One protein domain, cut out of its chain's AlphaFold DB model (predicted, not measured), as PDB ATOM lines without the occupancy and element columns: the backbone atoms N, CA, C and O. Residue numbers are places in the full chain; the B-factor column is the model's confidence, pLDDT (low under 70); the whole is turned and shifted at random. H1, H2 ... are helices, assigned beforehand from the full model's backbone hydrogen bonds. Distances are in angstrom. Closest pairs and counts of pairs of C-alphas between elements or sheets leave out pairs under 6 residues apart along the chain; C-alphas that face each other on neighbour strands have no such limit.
ATOM      1  N   LYS A   9      18.149 -20.593  -8.023       93.75
ATOM      2  CA  LYS A   9      18.001 -21.920  -8.626       93.75
ATOM      3  C   LYS A   9      16.542 -22.398  -8.620       93.75
ATOM      4  O   LYS A   9      16.045 -22.801  -9.669       93.75
ATOM      5  N   THR A  10      15.872 -22.363  -7.468       94.69
ATOM      6  CA  THR A  10      14.487 -22.852  -7.338       94.69
ATOM      7  C   THR A  10      13.514 -21.985  -8.141       94.69
ATOM      8  O   THR A  10      12.616 -22.504  -8.804       94.69
ATOM      9  N   ILE A  11      13.731 -20.665  -8.159       96.00
ATOM     10  CA  ILE A  11      12.955 -19.733  -8.988       96.00
ATOM     11  C   ILE A  11      13.126 -20.059 -10.481       96.00
ATOM     12  O   ILE A  11      12.135 -20.205 -11.197       96.00
ATOM     13  N   ILE A  12      14.363 -20.260 -10.952       95.12
ATOM     14  CA  ILE A  12      14.656 -20.639 -12.343       95.12
ATOM     15  C   ILE A  12      13.995 -21.975 -12.708       95.12
ATOM     16  O   ILE A  12      13.404 -22.097 -13.784       95.12
ATOM     17  N   GLU A  13      14.086 -22.986 -11.843       93.62
ATOM     18  CA  GLU A  13      13.458 -24.294 -12.069       93.62
ATOM     19  C   GLU A  13      11.928 -24.171 -12.155       93.62
ATOM     20  O   GLU A  13      11.312 -24.720 -13.074       93.62
ATOM     21  N   THR A  14      11.322 -23.369 -11.279       94.38
ATOM     22  CA  THR A  14       9.882 -23.071 -11.297       94.38
ATOM     23  C   THR A  14       9.458 -22.387 -12.599       94.38
ATOM     24  O   THR A  14       8.477 -22.804 -13.224       94.38
ATOM     25  N   ILE A  15      10.217 -21.388 -13.060       95.88
ATOM     26  CA  ILE A  15       9.971 -20.706 -14.339       95.88
ATOM     27  C   ILE A  15      10.057 -21.704 -15.502       95.88
ATOM     28  O   ILE A  15       9.149 -21.761 -16.335       95.88
ATOM     29  N   LYS A  16      11.107 -22.537 -15.552       93.44
ATOM     30  CA  LYS A  16      11.297 -23.544 -16.617       93.44
ATOM     31  C   LYS A  16      10.102 -24.488 -16.726       93.44
ATOM     32  O   LYS A  16       9.607 -24.697 -17.835       93.44
ATOM     33  N   ASN A  17       9.634 -25.007 -15.594       91.88
ATOM     34  CA  ASN A  17       8.519 -25.951 -15.538       91.88
ATOM     35  C   ASN A  17       7.202 -25.322 -16.018       91.88
ATOM     36  O   ASN A  17       6.424 -25.973 -16.715       91.88
ATOM     37  N   ASN A  18       6.965 -24.048 -15.693       93.19
ATOM     38  CA  ASN A  18       5.736 -23.352 -16.076       93.19
ATOM     39  C   ASN A  18       5.729 -22.877 -17.537       93.19
ATOM     40  O   ASN A  18       4.670 -22.864 -18.163       93.19
ATOM     41  N   LEU A  19       6.890 -22.556 -18.118       94.19
ATOM     42  CA  LEU A  19       6.990 -22.192 -19.538       94.19
ATOM     43  C   LEU A  19       6.576 -23.345 -20.464       94.19
ATOM     44  O   LEU A  19       5.853 -23.129 -21.439       94.19
ATOM     45  N   ASP A  20       7.001 -24.576 -20.165       88.81
ATOM     46  CA  ASP A  20       6.693 -25.739 -21.009       88.81
ATOM     47  C   ASP A  20       5.193 -26.039 -21.070       88.81
ATOM     48  O   ASP A  20       4.670 -26.352 -22.139       88.81
ATOM     49  N   GLY A  21       4.482 -25.881 -19.949       89.25
ATOM     50  CA  GLY A  21       3.035 -26.094 -19.888       89.25
ATOM     51  C   GLY A  21       2.206 -25.034 -20.624       89.25
ATOM     52  O   GLY A  21       1.035 -25.276 -20.909       89.25
ATOM     53  N   ARG A  22       2.799 -23.872 -20.930       91.38
ATOM     54  CA  ARG A  22       2.094 -22.680 -21.437       91.38
ATOM     55  C   ARG A  22       2.537 -22.257 -22.848       91.38
ATOM     56  O   ARG A  22       1.957 -21.353 -23.444       91.38
ATOM     57  N   THR A  23       3.536 -22.934 -23.416       94.06
ATOM     58  CA  THR A  23       4.071 -22.639 -24.754       94.06
ATOM     59  C   THR A  23       3.018 -22.862 -25.849       94.06
ATOM     60  O   THR A  23       2.419 -23.931 -25.952       94.06
ATOM     61  N   GLY A  24       2.844 -21.872 -26.726       92.06
ATOM     62  CA  GLY A  24       1.950 -21.929 -27.885       92.06
ATOM     63  C   GLY A  24       0.482 -21.613 -27.587       92.06
ATOM     64  O   GLY A  24      -0.340 -21.695 -28.502       92.06
ATOM     65  N   ILE A  25       0.142 -21.244 -26.348       93.62
ATOM     66  CA  ILE A  25      -1.186 -20.720 -26.013       93.62
ATOM     67  C   ILE A  25      -1.345 -19.334 -26.651       93.62
ATOM     68  O   ILE A  25      -0.465 -18.480 -26.560       93.62
ATOM     69  N   TYR A  26      -2.469 -19.124 -27.334       91.94
ATOM     70  CA  TYR A  26      -2.758 -17.878 -28.043       91.94
ATOM     71  C   TYR A  26      -2.880 -16.693 -27.076       91.94
ATOM     72  O   TYR A  26      -3.598 -16.799 -26.082       91.94
ATOM     73  N   ASN A  27      -2.225 -15.571 -27.404       93.00
ATOM     74  CA  ASN A  27      -2.165 -14.342 -26.598       93.00
ATOM     75  C   ASN A  27      -1.638 -14.536 -25.167       93.00
ATOM     76  O   ASN A  27      -1.984 -13.756 -24.288       93.00
ATOM     77  N   TYR A  28      -0.835 -15.572 -24.929       96.69
ATOM     78  CA  TYR A  28      -0.249 -15.831 -23.621       96.69
ATOM     79  C   TYR A  28       1.238 -15.457 -23.642       96.69
ATOM     80  O   TYR A  28       1.976 -15.881 -24.536       96.69
ATOM     81  N   THR A  29       1.666 -14.630 -22.696       98.00
ATOM     82  CA  THR A  29       2.934 -13.884 -22.713       98.00
ATOM     83  C   THR A  29       3.850 -14.266 -21.549       98.00
ATOM     84  O   THR A  29       3.482 -15.054 -20.678       98.00
ATOM     85  N   PHE A  30       5.073 -13.726 -21.521       97.94
ATOM     86  CA  PHE A  30       5.969 -13.902 -20.372       97.94
ATOM     87  C   PHE A  30       5.448 -13.197 -19.111       97.94
ATOM     88  O   PHE A  30       5.644 -13.727 -18.018       97.94
ATOM     89  N   GLN A  31       4.760 -12.057 -19.256       97.69
ATOM     90  CA  GLN A  31       4.078 -11.386 -18.145       97.69
ATOM     91  C   GLN A  31       3.036 -12.305 -17.504       97.69
ATOM     92  O   GLN A  31       3.025 -12.451 -16.286       97.69
ATOM     93  N   ASP A  32       2.228 -12.985 -18.324       97.06
ATOM     94  CA  ASP A  32       1.190 -13.888 -17.820       97.06
ATOM     95  C   ASP A  32       1.794 -15.055 -17.020       97.06
ATOM     96  O   ASP A  32       1.233 -15.466 -16.010       97.06
ATOM     97  N   VAL A  33       2.972 -15.567 -17.410       96.38
ATOM     98  CA  VAL A  33       3.676 -16.605 -16.628       96.38
ATOM     99  C   VAL A  33       4.135 -16.065 -15.281       96.38
ATOM    100  O   VAL A  33       3.975 -16.750 -14.273       96.38
ATOM    101  N   LEU A  34       4.748 -14.877 -15.264       96.62
ATOM    102  CA  LEU A  34       5.211 -14.257 -14.026       96.62
ATOM    103  C   LEU A  34       4.035 -14.042 -13.066       96.62
ATOM    104  O   LEU A  34       4.129 -14.416 -11.897       96.62
ATOM    105  N   ASP A  35       2.934 -13.482 -13.566       94.88
ATOM    106  CA  ASP A  35       1.768 -13.171 -12.746       94.88
ATOM    107  C   ASP A  35       1.037 -14.429 -12.275       94.88
ATOM    108  O   ASP A  35       0.783 -14.561 -11.079       94.88
ATOM    109  N   ASP A  36       0.755 -15.387 -13.159       93.81
ATOM    110  CA  ASP A  36       0.049 -16.609 -12.762       93.81
ATOM    111  C   ASP A  36       0.824 -17.361 -11.673       93.81
ATOM    112  O   ASP A  36       0.246 -17.766 -10.670       93.81
ATOM    113  N   VAL A  37       2.144 -17.502 -11.831       93.44
ATOM    114  CA  VAL A  37       2.960 -18.344 -10.945       93.44
ATOM    115  C   VAL A  37       3.348 -17.640  -9.646       93.44
ATOM    116  O   VAL A  37       3.376 -18.280  -8.598       93.44
ATOM    117  N   PHE A  38       3.687 -16.350  -9.697       94.62
ATOM    118  CA  PHE A  38       4.300 -15.655  -8.559       94.62
ATOM    119  C   PHE A  38       3.445 -14.533  -7.965       94.62
ATOM    120  O   PHE A  38       3.818 -13.992  -6.928       94.62
ATOM    121  N   ASN A  39       2.319 -14.177  -8.587       87.69
ATOM    122  CA  ASN A  39       1.430 -13.115  -8.104       87.69
ATOM    123  C   ASN A  39       0.032 -13.646  -7.740       87.69
ATOM    124  O   ASN A  39      -0.519 -13.263  -6.713       87.69
ATOM    125  N   ILE A  40      -0.539 -14.534  -8.563       81.25
ATOM    126  CA  ILE A  40      -1.925 -15.008  -8.414       81.25
ATOM    127  C   ILE A  40      -2.005 -16.317  -7.628       81.25
ATOM    128  O   ILE A  40      -2.730 -16.371  -6.637       81.25
ATOM    129  N   ASP A  41      -1.282 -17.360  -8.049       75.75
ATOM    130  CA  ASP A  41      -1.425 -18.704  -7.467       75.75
ATOM    131  C   ASP A  41      -0.702 -18.875  -6.112       75.75
ATOM    132  O   ASP A  41      -0.757 -19.960  -5.542       75.75
ATOM    133  N   GLU A  42      -0.067 -17.812  -5.592       76.50
ATOM    134  CA  GLU A  42       0.746 -17.786  -4.362       76.50
ATOM    135  C   GLU A  42       1.779 -18.931  -4.311       76.50
ATOM    136  O   GLU A  42       1.537 -20.013  -3.783       76.50
ATOM    137  N   TYR A  43       2.974 -18.672  -4.850       87.62
ATOM    138  CA  TYR A  43       4.090 -19.623  -4.953       87.62
ATOM    139  C   TYR A  43       4.449 -20.348  -3.640       87.62
ATOM    140  O   TYR A  43       4.836 -21.518  -3.670       87.62
ATOM    141  N   ILE A  44       4.326 -19.676  -2.492       91.75
ATOM    142  CA  ILE A  44       4.562 -20.243  -1.158       91.75
ATOM    143  C   ILE A  44       3.238 -20.275  -0.394       91.75
ATOM    144  O   ILE A  44       2.640 -19.229  -0.152       91.75
ATOM    145  N   ILE A  45       2.828 -21.473   0.022       93.31
ATOM    146  CA  ILE A  45       1.586 -21.728   0.758       93.31
ATOM    147  C   ILE A  45       1.948 -22.292   2.131       93.31
ATOM    148  O   ILE A  45       2.655 -23.296   2.202       93.31
ATOM    149  N   GLY A  46       1.420 -21.693   3.196       94.44
ATOM    150  CA  GLY A  46       1.676 -22.072   4.581       94.44
ATOM    151  C   GLY A  46       2.597 -21.081   5.296       94.44
ATOM    152  O   GLY A  46       3.700 -20.776   4.838       94.44
ATOM    153  N   TYR A  47       2.165 -20.617   6.473       96.25
ATOM    154  CA  TYR A  47       2.971 -19.746   7.332       96.25
ATOM    155  C   TYR A  47       4.307 -20.382   7.742       96.25
ATOM    156  O   TYR A  47       5.308 -19.674   7.814       96.25
ATOM    157  N   GLU A  48       4.348 -21.696   7.990       95.94
ATOM    158  CA  GLU A  48       5.580 -22.396   8.384       95.94
ATOM    159  C   GLU A  48       6.608 -22.386   7.244       95.94
ATOM    160  O   GLU A  48       7.760 -21.995   7.442       95.94
ATOM    161  N   GLU A  49       6.176 -22.730   6.031       95.69
ATOM    162  CA  GLU A  49       6.995 -22.700   4.822       95.69
ATOM    163  C   GLU A  49       7.480 -21.280   4.498       95.69
ATOM    164  O   GLU A  49       8.659 -21.081   4.186       95.69
ATOM    165  N   ALA A  50       6.601 -20.283   4.615       97.00
ATOM    166  CA  ALA A  50       6.942 -18.884   4.387       97.00
ATOM    167  C   ALA A  50       7.963 -18.361   5.405       97.00
ATOM    168  O   ALA A  50       8.964 -17.748   5.028       97.00
ATOM    169  N   GLU A  51       7.757 -18.631   6.695       97.44
ATOM    170  CA  GLU A  51       8.697 -18.245   7.748       97.44
ATOM    171  C   GLU A  51      10.058 -18.914   7.560       97.44
ATOM    172  O   GLU A  51      11.088 -18.251   7.701       97.44
ATOM    173  N   GLN A  52      10.081 -20.198   7.194       96.69
ATOM    174  CA  GLN A  52      11.323 -20.905   6.915       96.69
ATOM    175  C   GLN A  52      12.056 -20.307   5.707       96.69
ATOM    176  O   GLN A  52      13.254 -20.030   5.798       96.69
ATOM    177  N   ALA A  53      11.353 -20.049   4.602       96.88
ATOM    178  CA  ALA A  53      11.946 -19.447   3.411       96.88
ATOM    179  C   ALA A  53      12.546 -18.061   3.713       96.88
ATOM    180  O   ALA A  53      13.662 -17.755   3.288       96.88
ATOM    181  N   LEU A  54      11.846 -17.237   4.501       97.88
ATOM    182  CA  LEU A  54      12.336 -15.925   4.933       97.88
ATOM    183  C   LEU A  54      13.546 -16.028   5.871       97.88
ATOM    184  O   LEU A  54      14.452 -15.200   5.790       97.88
ATOM    185  N   GLN A  55      13.591 -17.027   6.758       97.44
ATOM    186  CA  GLN A  55      14.756 -17.277   7.612       97.44
ATOM    187  C   GLN A  55      15.983 -17.692   6.799       97.44
ATOM    188  O   GLN A  55      17.076 -17.193   7.058       97.44
ATOM    189  N   GLU A  56      15.798 -18.577   5.820       96.69
ATOM    190  CA  GLU A  56      16.859 -19.047   4.930       96.69
ATOM    191  C   GLU A  56      17.397 -17.927   4.025       96.69
ATOM    192  O   GLU A  56      18.605 -17.857   3.801       96.69
ATOM    193  N   TYR A  57      16.525 -17.035   3.546       96.94
ATOM    194  CA  TYR A  57      16.915 -15.854   2.771       96.94
ATOM    195  C   TYR A  57      17.588 -14.776   3.636       96.94
ATOM    196  O   TYR A  57      18.543 -14.133   3.209       96.94
ATOM    197  N   GLY A  58      17.095 -14.588   4.863       98.12
ATOM    198  CA  GLY A  58      17.452 -13.485   5.750       98.12
ATOM    199  C   GLY A  58      16.279 -12.519   5.912       98.12
ATOM    200  O   GLY A  58      16.016 -11.684   5.052       98.12
ATOM    201  N   VAL A  59      15.589 -12.594   7.054       98.19
ATOM    202  CA  VAL A  59      14.318 -11.879   7.287       98.19
ATOM    203  C   VAL A  59      14.432 -10.369   7.050       98.19
ATOM    204  O   VAL A  59      13.575  -9.776   6.404       98.19
ATOM    205  N   PHE A  60      15.487  -9.719   7.546       98.38
ATOM    206  CA  PHE A  60      15.641  -8.270   7.373       98.38
ATOM    207  C   PHE A  60      16.039  -7.868   5.954       98.38
ATOM    208  O   PHE A  60      15.641  -6.793   5.504       98.38
ATOM    209  N   ASP A  61      16.780  -8.723   5.250       98.50
ATOM    210  CA  ASP A  61      17.106  -8.500   3.845       98.50
ATOM    211  C   ASP A  61      15.832  -8.617   2.998       98.50
ATOM    212  O   ASP A  61      15.532  -7.711   2.222       98.50
ATOM    213  N   ALA A  62      15.004  -9.634   3.260       98.38
ATOM    214  CA  ALA A  62      13.694  -9.803   2.634       98.38
ATOM    215  C   ALA A  62      12.779  -8.588   2.849       98.38
ATOM    216  O   ALA A  62      12.246  -8.025   1.894       98.38
ATOM    217  N   LEU A  63      12.633  -8.137   4.101       98.38
ATOM    218  CA  LEU A  63      11.812  -6.969   4.433       98.38
ATOM    219  C   LEU A  63      12.288  -5.710   3.703       98.38
ATOM    220  O   LEU A  63      11.464  -4.930   3.225       98.38
ATOM    221  N   LYS A  64      13.607  -5.510   3.609       98.44
ATOM    222  CA  LYS A  64      14.194  -4.370   2.905       98.44
ATOM    223  C   LYS A  64      13.898  -4.422   1.408       98.44
ATOM    224  O   LYS A  64      13.520  -3.395   0.849       98.44
ATOM    225  N   GLU A  65      14.054  -5.581   0.773       98.38
ATOM    226  CA  GLU A  65      13.769  -5.743  -0.656       98.38
ATOM    227  C   GLU A  65      12.293  -5.495  -0.978       98.38
ATOM    228  O   GLU A  65      11.982  -4.701  -1.865       98.38
ATOM    229  N   VAL A  66      11.386  -6.102  -0.207       98.56
ATOM    230  CA  VAL A  66       9.937  -5.923  -0.384       98.56
ATOM    231  C   VAL A  66       9.533  -4.467  -0.141       98.56
ATOM    232  O   VAL A  66       8.757  -3.896  -0.899       98.56
ATOM    233  N   GLN A  67      10.091  -3.821   0.884       98.31
ATOM    234  CA  GLN A  67       9.857  -2.400   1.158       98.31
ATOM    235  C   GLN A  67      10.342  -1.479   0.048       98.31
ATOM    236  O   GLN A  67       9.646  -0.522  -0.300       98.31
ATOM    237  N   GLN A  68      11.531  -1.734  -0.490       98.44
ATOM    238  CA  GLN A  68      12.052  -0.949  -1.596       98.44
ATOM    239  C   GLN A  68      11.152  -1.094  -2.827       98.44
ATOM    240  O   GLN A  68      10.760  -0.081  -3.403       98.44
ATOM    241  N   PHE A  69      10.756  -2.323  -3.161       97.75
ATOM    242  CA  PHE A  69       9.849  -2.597  -4.271       97.75
ATOM    243  C   PHE A  69       8.502  -1.874  -4.125       97.75
ATOM    244  O   PHE A  69       8.053  -1.209  -5.060       97.75
ATOM    245  N   ASP A  70       7.885  -1.933  -2.945       98.12
ATOM    246  CA  ASP A  70       6.619  -1.253  -2.662       98.12
ATOM    247  C   ASP A  70       6.716   0.268  -2.848       98.12
ATOM    248  O   ASP A  70       5.859   0.902  -3.471       98.12
ATOM    249  N   LEU A  71       7.787   0.872  -2.326       98.19
ATOM    250  CA  LEU A  71       8.023   2.308  -2.451       98.19
ATOM    251  C   LEU A  71       8.288   2.724  -3.901       98.19
ATOM    252  O   LEU A  71       7.774   3.759  -4.326       98.19
ATOM    253  N   GLU A  72       9.054   1.938  -4.656       97.69
ATOM    254  CA  GLU A  72       9.384   2.223  -6.056       97.69
ATOM    255  C   GLU A  72       8.163   2.109  -6.981       97.69
ATOM    256  O   GLU A  72       8.009   2.936  -7.881       97.69
ATOM    257  N   ASN A  73       7.264   1.150  -6.734       95.94
ATOM    258  CA  ASN A  73       6.102   0.903  -7.597       95.94
ATOM    259  C   ASN A  73       4.841   1.670  -7.173       95.94
ATOM    260  O   ASN A  73       4.051   2.084  -8.023       95.94
ATOM    261  N   TYR A  74       4.641   1.888  -5.871       96.44
ATOM    262  CA  TYR A  74       3.386   2.433  -5.333       96.44
ATOM    263  C   TYR A  74       3.564   3.699  -4.488       96.44
ATOM    264  O   TYR A  74       2.571   4.316  -4.089       96.44
ATOM    265  N   GLY A  75       4.804   4.100  -4.186       97.56
ATOM    266  CA  GLY A  75       5.108   5.261  -3.343       97.56
ATOM    267  C   GLY A  75       4.739   5.086  -1.864       97.56
ATOM    268  O   GLY A  75       4.767   6.057  -1.106       97.56
ATOM    269  N   LYS A  76       4.359   3.873  -1.444       96.75
ATOM    270  CA  LYS A  76       3.955   3.522  -0.075       96.75
ATOM    271  C   LYS A  76       4.071   2.014   0.135       96.75
ATOM    272  O   LYS A  76       4.077   1.263  -0.828       96.75
ATOM    273  N   TRP A  77       4.080   1.595   1.394       96.19
ATOM    274  CA  TRP A  77       4.016   0.184   1.782       96.19
ATOM    275  C   TRP A  77       2.612  -0.353   1.487       96.19
ATOM    276  O   TRP A  77       1.624   0.240   1.935       96.19
ATOM    277  N   VAL A  78       2.523  -1.422   0.701       96.69
ATOM    278  CA  VAL A  78       1.261  -2.061   0.299       96.69
ATOM    279  C   VAL A  78       1.201  -3.531   0.695       96.69
ATOM    280  O   VAL A  78       0.102  -4.021   0.946       96.69
ATOM    281  N   THR A  79       2.345  -4.205   0.814       96.81
ATOM    282  CA  THR A  79       2.426  -5.566   1.343       96.81
ATOM    283  C   THR A  79       2.090  -5.584   2.830       96.81
ATOM    284  O   THR A  79       2.471  -4.690   3.592       96.81
ATOM    285  N   ASP A  80       1.363  -6.613   3.262       97.19
ATOM    286  CA  ASP A  80       1.103  -6.834   4.680       97.19
ATOM    287  C   ASP A  80       2.344  -7.429   5.357       97.19
ATOM    288  O   ASP A  80       2.581  -8.632   5.327       97.19
ATOM    289  N   TYR A  81       3.154  -6.571   5.976       96.62
ATOM    290  CA  TYR A  81       4.380  -6.979   6.672       96.62
ATOM    291  C   TYR A  81       4.136  -7.753   7.974       96.62
ATOM    292  O   TYR A  81       5.099  -8.227   8.578       96.62
ATOM    293  N   ALA A  82       2.886  -7.849   8.439       96.56
ATOM    294  CA  ALA A  82       2.528  -8.711   9.559       96.56
ATOM    295  C   ALA A  82       2.231 -10.155   9.118       96.56
ATOM    296  O   ALA A  82       2.078 -11.019   9.979       96.56
ATOM    297  N   ASP A  83       2.171 -10.412   7.810       97.62
ATOM    298  CA  ASP A  83       1.869 -11.712   7.224       97.62
ATOM    299  C   ASP A  83       3.105 -12.264   6.489       97.62
ATOM    300  O   ASP A  83       3.576 -11.704   5.493       97.62
ATOM    301  N   SER A  84       3.667 -13.365   6.997       97.62
ATOM    302  CA  SER A  84       4.878 -13.962   6.426       97.62
ATOM    303  C   SER A  84       4.649 -14.539   5.029       97.62
ATOM    304  O   SER A  84       5.555 -14.433   4.204       97.62
ATOM    305  N   GLU A  85       3.459 -15.066   4.715       97.19
ATOM    306  CA  GLU A  85       3.128 -15.537   3.365       97.19
ATOM    307  C   GLU A  85       3.115 -14.369   2.381       97.19
ATOM    308  O   GLU A  85       3.686 -14.476   1.294       97.19
ATOM    309  N   LYS A  86       2.538 -13.220   2.760       97.62
ATOM    310  CA  LYS A  86       2.533 -12.026   1.897       97.62
ATOM    311  C   LYS A  86       3.932 -11.483   1.655       97.62
ATOM    312  O   LYS A  86       4.265 -11.159   0.513       97.62
ATOM    313  N   VAL A  87       4.776 -11.423   2.686       98.19
ATOM    314  CA  VAL A  87       6.171 -10.987   2.527       98.19
ATOM    315  C   VAL A  87       6.955 -11.971   1.653       98.19
ATOM    316  O   VAL A  87       7.638 -11.543   0.722       98.19
ATOM    317  N   ALA A  88       6.836 -13.276   1.908       97.88
ATOM    318  CA  ALA A  88       7.561 -14.305   1.166       97.88
ATOM    319  C   ALA A  88       7.141 -14.365  -0.311       97.88
ATOM    320  O   ALA A  88       8.007 -14.391  -1.184       97.88
ATOM    321  N   ASN A  89       5.839 -14.315  -0.607       97.81
ATOM    322  CA  ASN A  89       5.343 -14.318  -1.985       97.81
ATOM    323  C   ASN A  89       5.691 -13.028  -2.734       97.81
ATOM    324  O   ASN A  89       6.103 -13.091  -3.891       97.81
ATOM    325  N   THR A  90       5.632 -11.864  -2.075       97.81
ATOM    326  CA  THR A  90       6.083 -10.612  -2.709       97.81
ATOM    327  C   THR A  90       7.571 -10.676  -3.042       97.81
ATOM    328  O   THR A  90       7.987 -10.274  -4.128       97.81
ATOM    329  N   LEU A  91       8.390 -11.230  -2.143       98.44
ATOM    330  CA  LEU A  91       9.808 -11.438  -2.419       98.44
ATOM    331  C   LEU A  91      10.028 -12.429  -3.571       98.44
ATOM    332  O   LEU A  91      10.831 -12.150  -4.458       98.44
ATOM    333  N   ALA A  92       9.297 -13.545  -3.606       98.06
ATOM    334  CA  ALA A  92       9.364 -14.501  -4.711       98.06
ATOM    335  C   ALA A  92       9.043 -13.839  -6.062       98.06
ATOM    336  O   ALA A  92       9.789 -14.033  -7.023       98.06
ATOM    337  N   TYR A  93       8.004 -12.999  -6.117       97.75
ATOM    338  CA  TYR A  93       7.662 -12.207  -7.301       97.75
ATOM    339  C   TYR A  93       8.808 -11.293  -7.742       97.75
ATOM    340  O   TYR A  93       9.173 -11.284  -8.916       97.75
ATOM    341  N   ILE A  94       9.418 -10.557  -6.808       98.00
ATOM    342  CA  ILE A  94      10.549  -9.660  -7.093       98.00
ATOM    343  C   ILE A  94      11.727 -10.439  -7.687       98.00
ATOM    344  O   ILE A  94      12.317 -10.019  -8.685       98.00
ATOM    345  N   LEU A  95      12.074 -11.579  -7.086       97.94
ATOM    346  CA  LEU A  95      13.184 -12.414  -7.543       97.94
ATOM    347  C   LEU A  95      12.900 -13.013  -8.925       97.94
ATOM    348  O   LEU A  95      13.761 -12.952  -9.803       97.94
ATOM    349  N   ALA A  96      11.688 -13.523  -9.149       98.00
ATOM    350  CA  ALA A  96      11.270 -14.029 -10.451       98.00
ATOM    351  C   ALA A  96      11.294 -12.926 -11.518       98.00
ATOM    352  O   ALA A  96      11.862 -13.133 -12.589       98.00
ATOM    353  N   ASN A  97      10.762 -11.737 -11.218       97.69
ATOM    354  CA  ASN A  97      10.767 -10.594 -12.131       97.69
ATOM    355  C   ASN A  97      12.192 -10.246 -12.598       97.69
ATOM    356  O   ASN A  97      12.418 -10.115 -13.798       97.69
ATOM    357  N   ARG A  98      13.179 -10.213 -11.687       97.88
ATOM    358  CA  ARG A  98      14.596  -9.975 -12.036       97.88
ATOM    359  C   ARG A  98      15.175 -11.041 -12.968       97.88
ATOM    360  O   ARG A  98      15.935 -10.702 -13.879       97.88
ATOM    361  N   VAL A  99      14.822 -12.312 -12.756       98.12
ATOM    362  CA  VAL A  99      15.227 -13.417 -13.644       98.12
ATOM    363  C   VAL A  99      14.613 -13.229 -15.032       98.12
ATOM    364  O   VAL A  99      15.332 -13.317 -16.030       98.12
ATOM    365  N   PHE A 100      13.312 -12.927 -15.107       98.12
ATOM    366  CA  PHE A 100      12.639 -12.648 -16.375       98.12
ATOM    367  C   PHE A 100      13.271 -11.462 -17.099       98.12
ATOM    368  O   PHE A 100      13.661 -11.622 -18.249       98.12
ATOM    369  N   ASP A 101      13.425 -10.312 -16.442       97.62
ATOM    370  CA  ASP A 101      13.994  -9.100 -17.042       97.62
ATOM    371  C   ASP A 101      15.398  -9.361 -17.612       97.62
ATOM    372  O   ASP A 101      15.662  -9.112 -18.791       97.62
ATOM    373  N   THR A 102      16.262 -10.006 -16.819       97.50
ATOM    374  CA  THR A 102      17.608 -10.415 -17.253       97.50
ATOM    375  C   THR A 102      17.554 -11.318 -18.486       97.50
ATOM    376  O   THR A 102      18.284 -11.093 -19.454       97.50
ATOM    377  N   CYS A 103      16.693 -12.336 -18.494       97.25
ATOM    378  CA  CYS A 103      16.590 -13.264 -19.619       97.25
ATOM    379  C   CYS A 103      15.985 -12.619 -20.867       97.25
ATOM    380  O   CYS A 103      16.440 -12.894 -21.972       97.25
ATOM    381  N   LEU A 104      14.975 -11.761 -20.715       97.75
ATOM    382  CA  LEU A 104      14.308 -11.083 -21.826       97.75
ATOM    383  C   LEU A 104      15.270 -10.134 -22.545       97.75
ATOM    384  O   LEU A 104      15.344 -10.164 -23.774       97.75
ATOM    385  N   ILE A 105      16.063  -9.371 -21.783       96.38
ATOM    386  CA  ILE A 105      17.085  -8.458 -22.313       96.38
ATOM    387  C   ILE A 105      18.184  -9.220 -23.065       96.38
ATOM    388  O   ILE A 105      18.628  -8.772 -24.123       96.38
ATOM    389  N   ASN A 106      18.629 -10.360 -22.529       95.62
ATOM    390  CA  ASN A 106      19.727 -11.137 -23.109       95.62
ATOM    391  C   ASN A 106      19.274 -12.131 -24.191       95.62
ATOM    392  O   ASN A 106      20.107 -12.663 -24.925       95.62
ATOM    393  N   ALA A 107      17.970 -12.377 -24.330       95.69
ATOM    394  CA  ALA A 107      17.452 -13.278 -25.345       95.69
ATOM    395  C   ALA A 107      17.719 -12.729 -26.764       95.69
ATOM    396  O   ALA A 107      17.414 -11.570 -27.060       95.69
ATOM    397  N   PRO A 108      18.175 -13.572 -27.710       90.50
ATOM    398  CA  PRO A 108      18.527 -13.142 -29.069       90.50
ATOM    399  C   PRO A 108      17.338 -12.622 -29.899       90.50
ATOM    400  O   PRO A 108      17.533 -12.076 -30.984       90.50
ATOM    401  N   GLY A 109      16.106 -12.802 -29.415       88.06
ATOM    402  CA  GLY A 109      14.874 -12.367 -30.073       88.06
ATOM    403  C   GLY A 109      14.424 -10.938 -29.759       88.06
ATOM    404  O   GLY A 109      13.380 -10.552 -30.277       88.06
ATOM    405  N   PHE A 110      15.160 -10.171 -28.938       89.56
ATOM    406  CA  PHE A 110      14.708  -8.875 -28.394       89.56
ATOM    407  C   PHE A 110      13.349  -8.996 -27.692       89.56
ATOM    408  O   PHE A 110      12.393  -8.287 -28.013       89.56
ATOM    409  N   LEU A 111      13.259  -9.962 -26.780       97.31
ATOM    410  CA  LEU A 111      12.021 -10.260 -26.075       97.31
ATOM    411  C   LEU A 111      11.738  -9.200 -25.004       97.31
ATOM    412  O   LEU A 111      12.626  -8.505 -24.517       97.31
ATOM    413  N   ASN A 112      10.472  -9.103 -24.627       97.75
ATOM    414  CA  ASN A 112       9.993  -8.329 -23.489       97.75
ATOM    415  C   ASN A 112       8.836  -9.081 -22.815       97.75
ATOM    416  O   ASN A 112       8.413 -10.136 -23.292       97.75
ATOM    417  N   PHE A 113       8.322  -8.539 -21.716       97.94
ATOM    418  CA  PHE A 113       7.248  -9.171 -20.951       97.94
ATOM    419  C   PHE A 113       5.974  -9.417 -21.780       97.94
ATOM    420  O   PHE A 113       5.359 -10.471 -21.635       97.94
ATOM    421  N   ASP A 114       5.654  -8.526 -22.724       97.88
ATOM    422  CA  ASP A 114       4.492  -8.639 -23.622       97.88
ATOM    423  C   ASP A 114       4.702  -9.634 -24.781       97.88
ATOM    424  O   ASP A 114       3.809  -9.859 -25.599       97.88
ATOM    425  N   SER A 115       5.895 -10.221 -24.908       97.69
ATOM    426  CA  SER A 115       6.185 -11.167 -25.983       97.69
ATOM    427  C   SER A 115       5.438 -12.481 -25.755       97.69
ATOM    428  O   SER A 115       5.529 -13.094 -24.693       97.69
ATOM    429  N   GLU A 116       4.727 -12.951 -26.781       97.25
ATOM    430  CA  GLU A 116       3.984 -14.212 -26.726       97.25
ATOM    431  C   GLU A 116       4.914 -15.421 -26.529       97.25
ATOM    432  O   GLU A 116       6.008 -15.487 -27.106       97.25
ATOM    433  N   LEU A 117       4.438 -16.440 -25.808       96.88
ATOM    434  CA  LEU A 117       5.116 -17.722 -25.598       96.88
ATOM    435  C   LEU A 117       5.073 -18.625 -26.839       96.88
ATOM    436  O   LEU A 117       4.709 -19.801 -26.776       96.88
ATOM    437  N   THR A 118       5.462 -18.107 -28.000       96.75
ATOM    438  CA  THR A 118       5.679 -18.951 -29.179       96.75
ATOM    439  C   THR A 118       6.818 -19.946 -28.904       96.75
ATOM    440  O   THR A 118       7.742 -19.625 -28.149       96.75
ATOM    441  N   PRO A 119       6.841 -21.129 -29.550       96.50
ATOM    442  CA  PRO A 119       7.941 -22.083 -29.376       96.50
ATOM    443  C   PRO A 119       9.331 -21.475 -29.617       96.50
ATOM    444  O   PRO A 119      10.303 -21.861 -28.969       96.50
ATOM    445  N   GLN A 120       9.431 -20.502 -30.528       96.69
ATOM    446  CA  GLN A 120      10.684 -19.815 -30.828       96.69
ATOM    447  C   GLN A 120      11.094 -18.837 -29.717       96.69
ATOM    448  O   GLN A 120      12.260 -18.828 -29.327       96.69
ATOM    449  N   ASN A 121      10.153 -18.058 -29.179       97.38
ATOM    450  CA  ASN A 121      10.434 -17.124 -28.087       97.38
ATOM    451  C   ASN A 121      10.800 -17.868 -26.802       97.38
ATOM    452  O   ASN A 121      11.785 -17.522 -26.157       97.38
ATOM    453  N   VAL A 122      10.073 -18.941 -26.470       97.25
ATOM    454  CA  VAL A 122      10.389 -19.779 -25.302       97.25
ATOM    455  C   VAL A 122      11.767 -20.417 -25.444       97.25
ATOM    456  O   VAL A 122      12.525 -20.454 -24.477       97.25
ATOM    457  N   LYS A 123      12.137 -20.864 -26.650       96.56
ATOM    458  CA  LYS A 123      13.492 -21.356 -26.919       96.56
ATOM    459  C   LYS A 123      14.549 -20.279 -26.642       96.56
ATOM    460  O   LYS A 123      15.498 -20.564 -25.923       96.56
ATOM    461  N   TYR A 124      14.377 -19.066 -27.168       97.25
ATOM    462  CA  TYR A 124      15.323 -17.963 -26.953       97.25
ATOM    463  C   TYR A 124      15.436 -17.549 -25.486       97.25
ATOM    464  O   TYR A 124      16.540 -17.347 -24.989       97.25
ATOM    465  N   PHE A 125      14.311 -17.474 -24.777       97.69
ATOM    466  CA  PHE A 125      14.307 -17.196 -23.346       97.69
ATOM    467  C   PHE A 125      15.051 -18.288 -22.565       97.69
ATOM    468  O   PHE A 125      15.878 -17.987 -21.711       97.69
ATOM    469  N   LYS A 126      14.816 -19.568 -22.886       95.56
ATOM    470  CA  LYS A 126      15.505 -20.698 -22.242       95.56
ATOM    471  C   LYS A 126      17.004 -20.742 -22.536       95.56
ATOM    472  O   LYS A 126      17.751 -21.220 -21.689       95.56
ATOM    473  N   GLU A 127      17.437 -20.293 -23.713       95.12
ATOM    474  CA  GLU A 127      18.860 -20.128 -24.031       95.12
ATOM    475  C   GLU A 127      19.498 -19.108 -23.077       95.12
ATOM    476  O   GLU A 127      20.437 -19.476 -22.379       95.12
ATOM    477  N   ALA A 128      18.912 -17.911 -22.932       95.38
ATOM    478  CA  ALA A 128      19.389 -16.896 -21.984       95.38
ATOM    479  C   ALA A 128      19.359 -17.384 -20.521       95.38
ATOM    480  O   ALA A 128      20.309 -17.191 -19.771       95.38
ATOM    481  N   LEU A 129      18.304 -18.102 -20.132       94.19
ATOM    482  CA  LEU A 129      18.141 -18.663 -18.788       94.19
ATOM    483  C   LEU A 129      19.189 -19.737 -18.436       94.19
ATOM    484  O   LEU A 129      19.402 -20.028 -17.264       94.19
ATOM    485  N   ASN A 130      19.807 -20.384 -19.428       90.69
ATOM    486  CA  ASN A 130      20.882 -21.358 -19.202       90.69
ATOM    487  C   ASN A 130      22.272 -20.711 -19.120       90.69
ATOM    488  O   ASN A 130      23.235 -21.410 -18.806       90.69
ATOM    489  N   GLU A 131      22.378 -19.420 -19.435       89.81
ATOM    490  CA  GLU A 131      23.614 -18.638 -19.351       89.81
ATOM    491  C   GLU A 131      23.731 -17.851 -18.034       89.81
ATOM    492  O   GLU A 131      24.770 -17.230 -17.802       89.81
ATOM    493  N   MET A 132      22.692 -17.896 -17.187       86.31
ATOM    494  CA  MET A 132      22.680 -17.338 -15.830       86.31
ATOM    495  C   MET A 132      23.502 -18.172 -14.843       86.31
ATOM    496  O   MET A 132      23.448 -19.425 -14.918       86.31
TER     497      MET A 132
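AT A GLANCE: This is residues 9 to 132 of the 132 residues of an uncharacterized protein of Lactobacillus hominis DSM 23910 = CRBIP 24.179 (UniProt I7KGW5). One long helix, H5, runs through the middle as a spine, with H2 side by side with it, the first turns of H1 packed across it and H6 on its last turns. H3 and H4 pack on its first half, at a wide angle to each other. The printed part has 124 residues with six named helices, H1 to H6 in chain order, and no named strand: all helix. It is compact, with a radius of gyration of the C-alphas of 15.1 A and spans of 42 by 29 by 27 A.

HOW THE PARTS SIT: H1, residues 9 to 22, touches the hub H5, residues 84 to 106, with residues 11 to 15 alone, closest at C-alphas Ile 11 and Ala 96, 6.1 A. H2, residues 30 to 40, touches H5 at a shallow tilt of 9 degrees, opposite ways, closest at C-alphas Phe 38 and Tyr 93, 5.0 A. H3, residues 47 to 57, touches H5 at a steep tilt of 51 degrees, closest at C-alphas Ala 50 and Glu 85, 5.2 A. H4, residues 59 to 74, touches H5 closest at C-alphas Val 66 and Leu 91, 5.9 A. H6, residues 119 to 129, touches H5 about perpendicular, at 76 degrees, closest at C-alphas Cys 103 and Ala 128, 5.2 A. Every O i to N i+4 pair is within hydrogen-bond range in H3, H4, H5 and H6; H1 has 9 of 10 and H2 6 of 7.

IN THESE COORDINATES: H1 begins at C-alpha 9 (18.001, -21.920, -8.626) and spans 20.4 A, H2 14.4 A, H3 15.2 A, H4 22.0 A, H5 33.2 A and H6 15.1 A, ending at C-alpha 129 (18.141, -18.663, -18.788).

THE WHOLE: The farthest C-alphas, Ala 82 and Gln 120, are 42.7 A apart. The printed part has no cut, the link from H5 to H6 is long, and no printed residue is under 70.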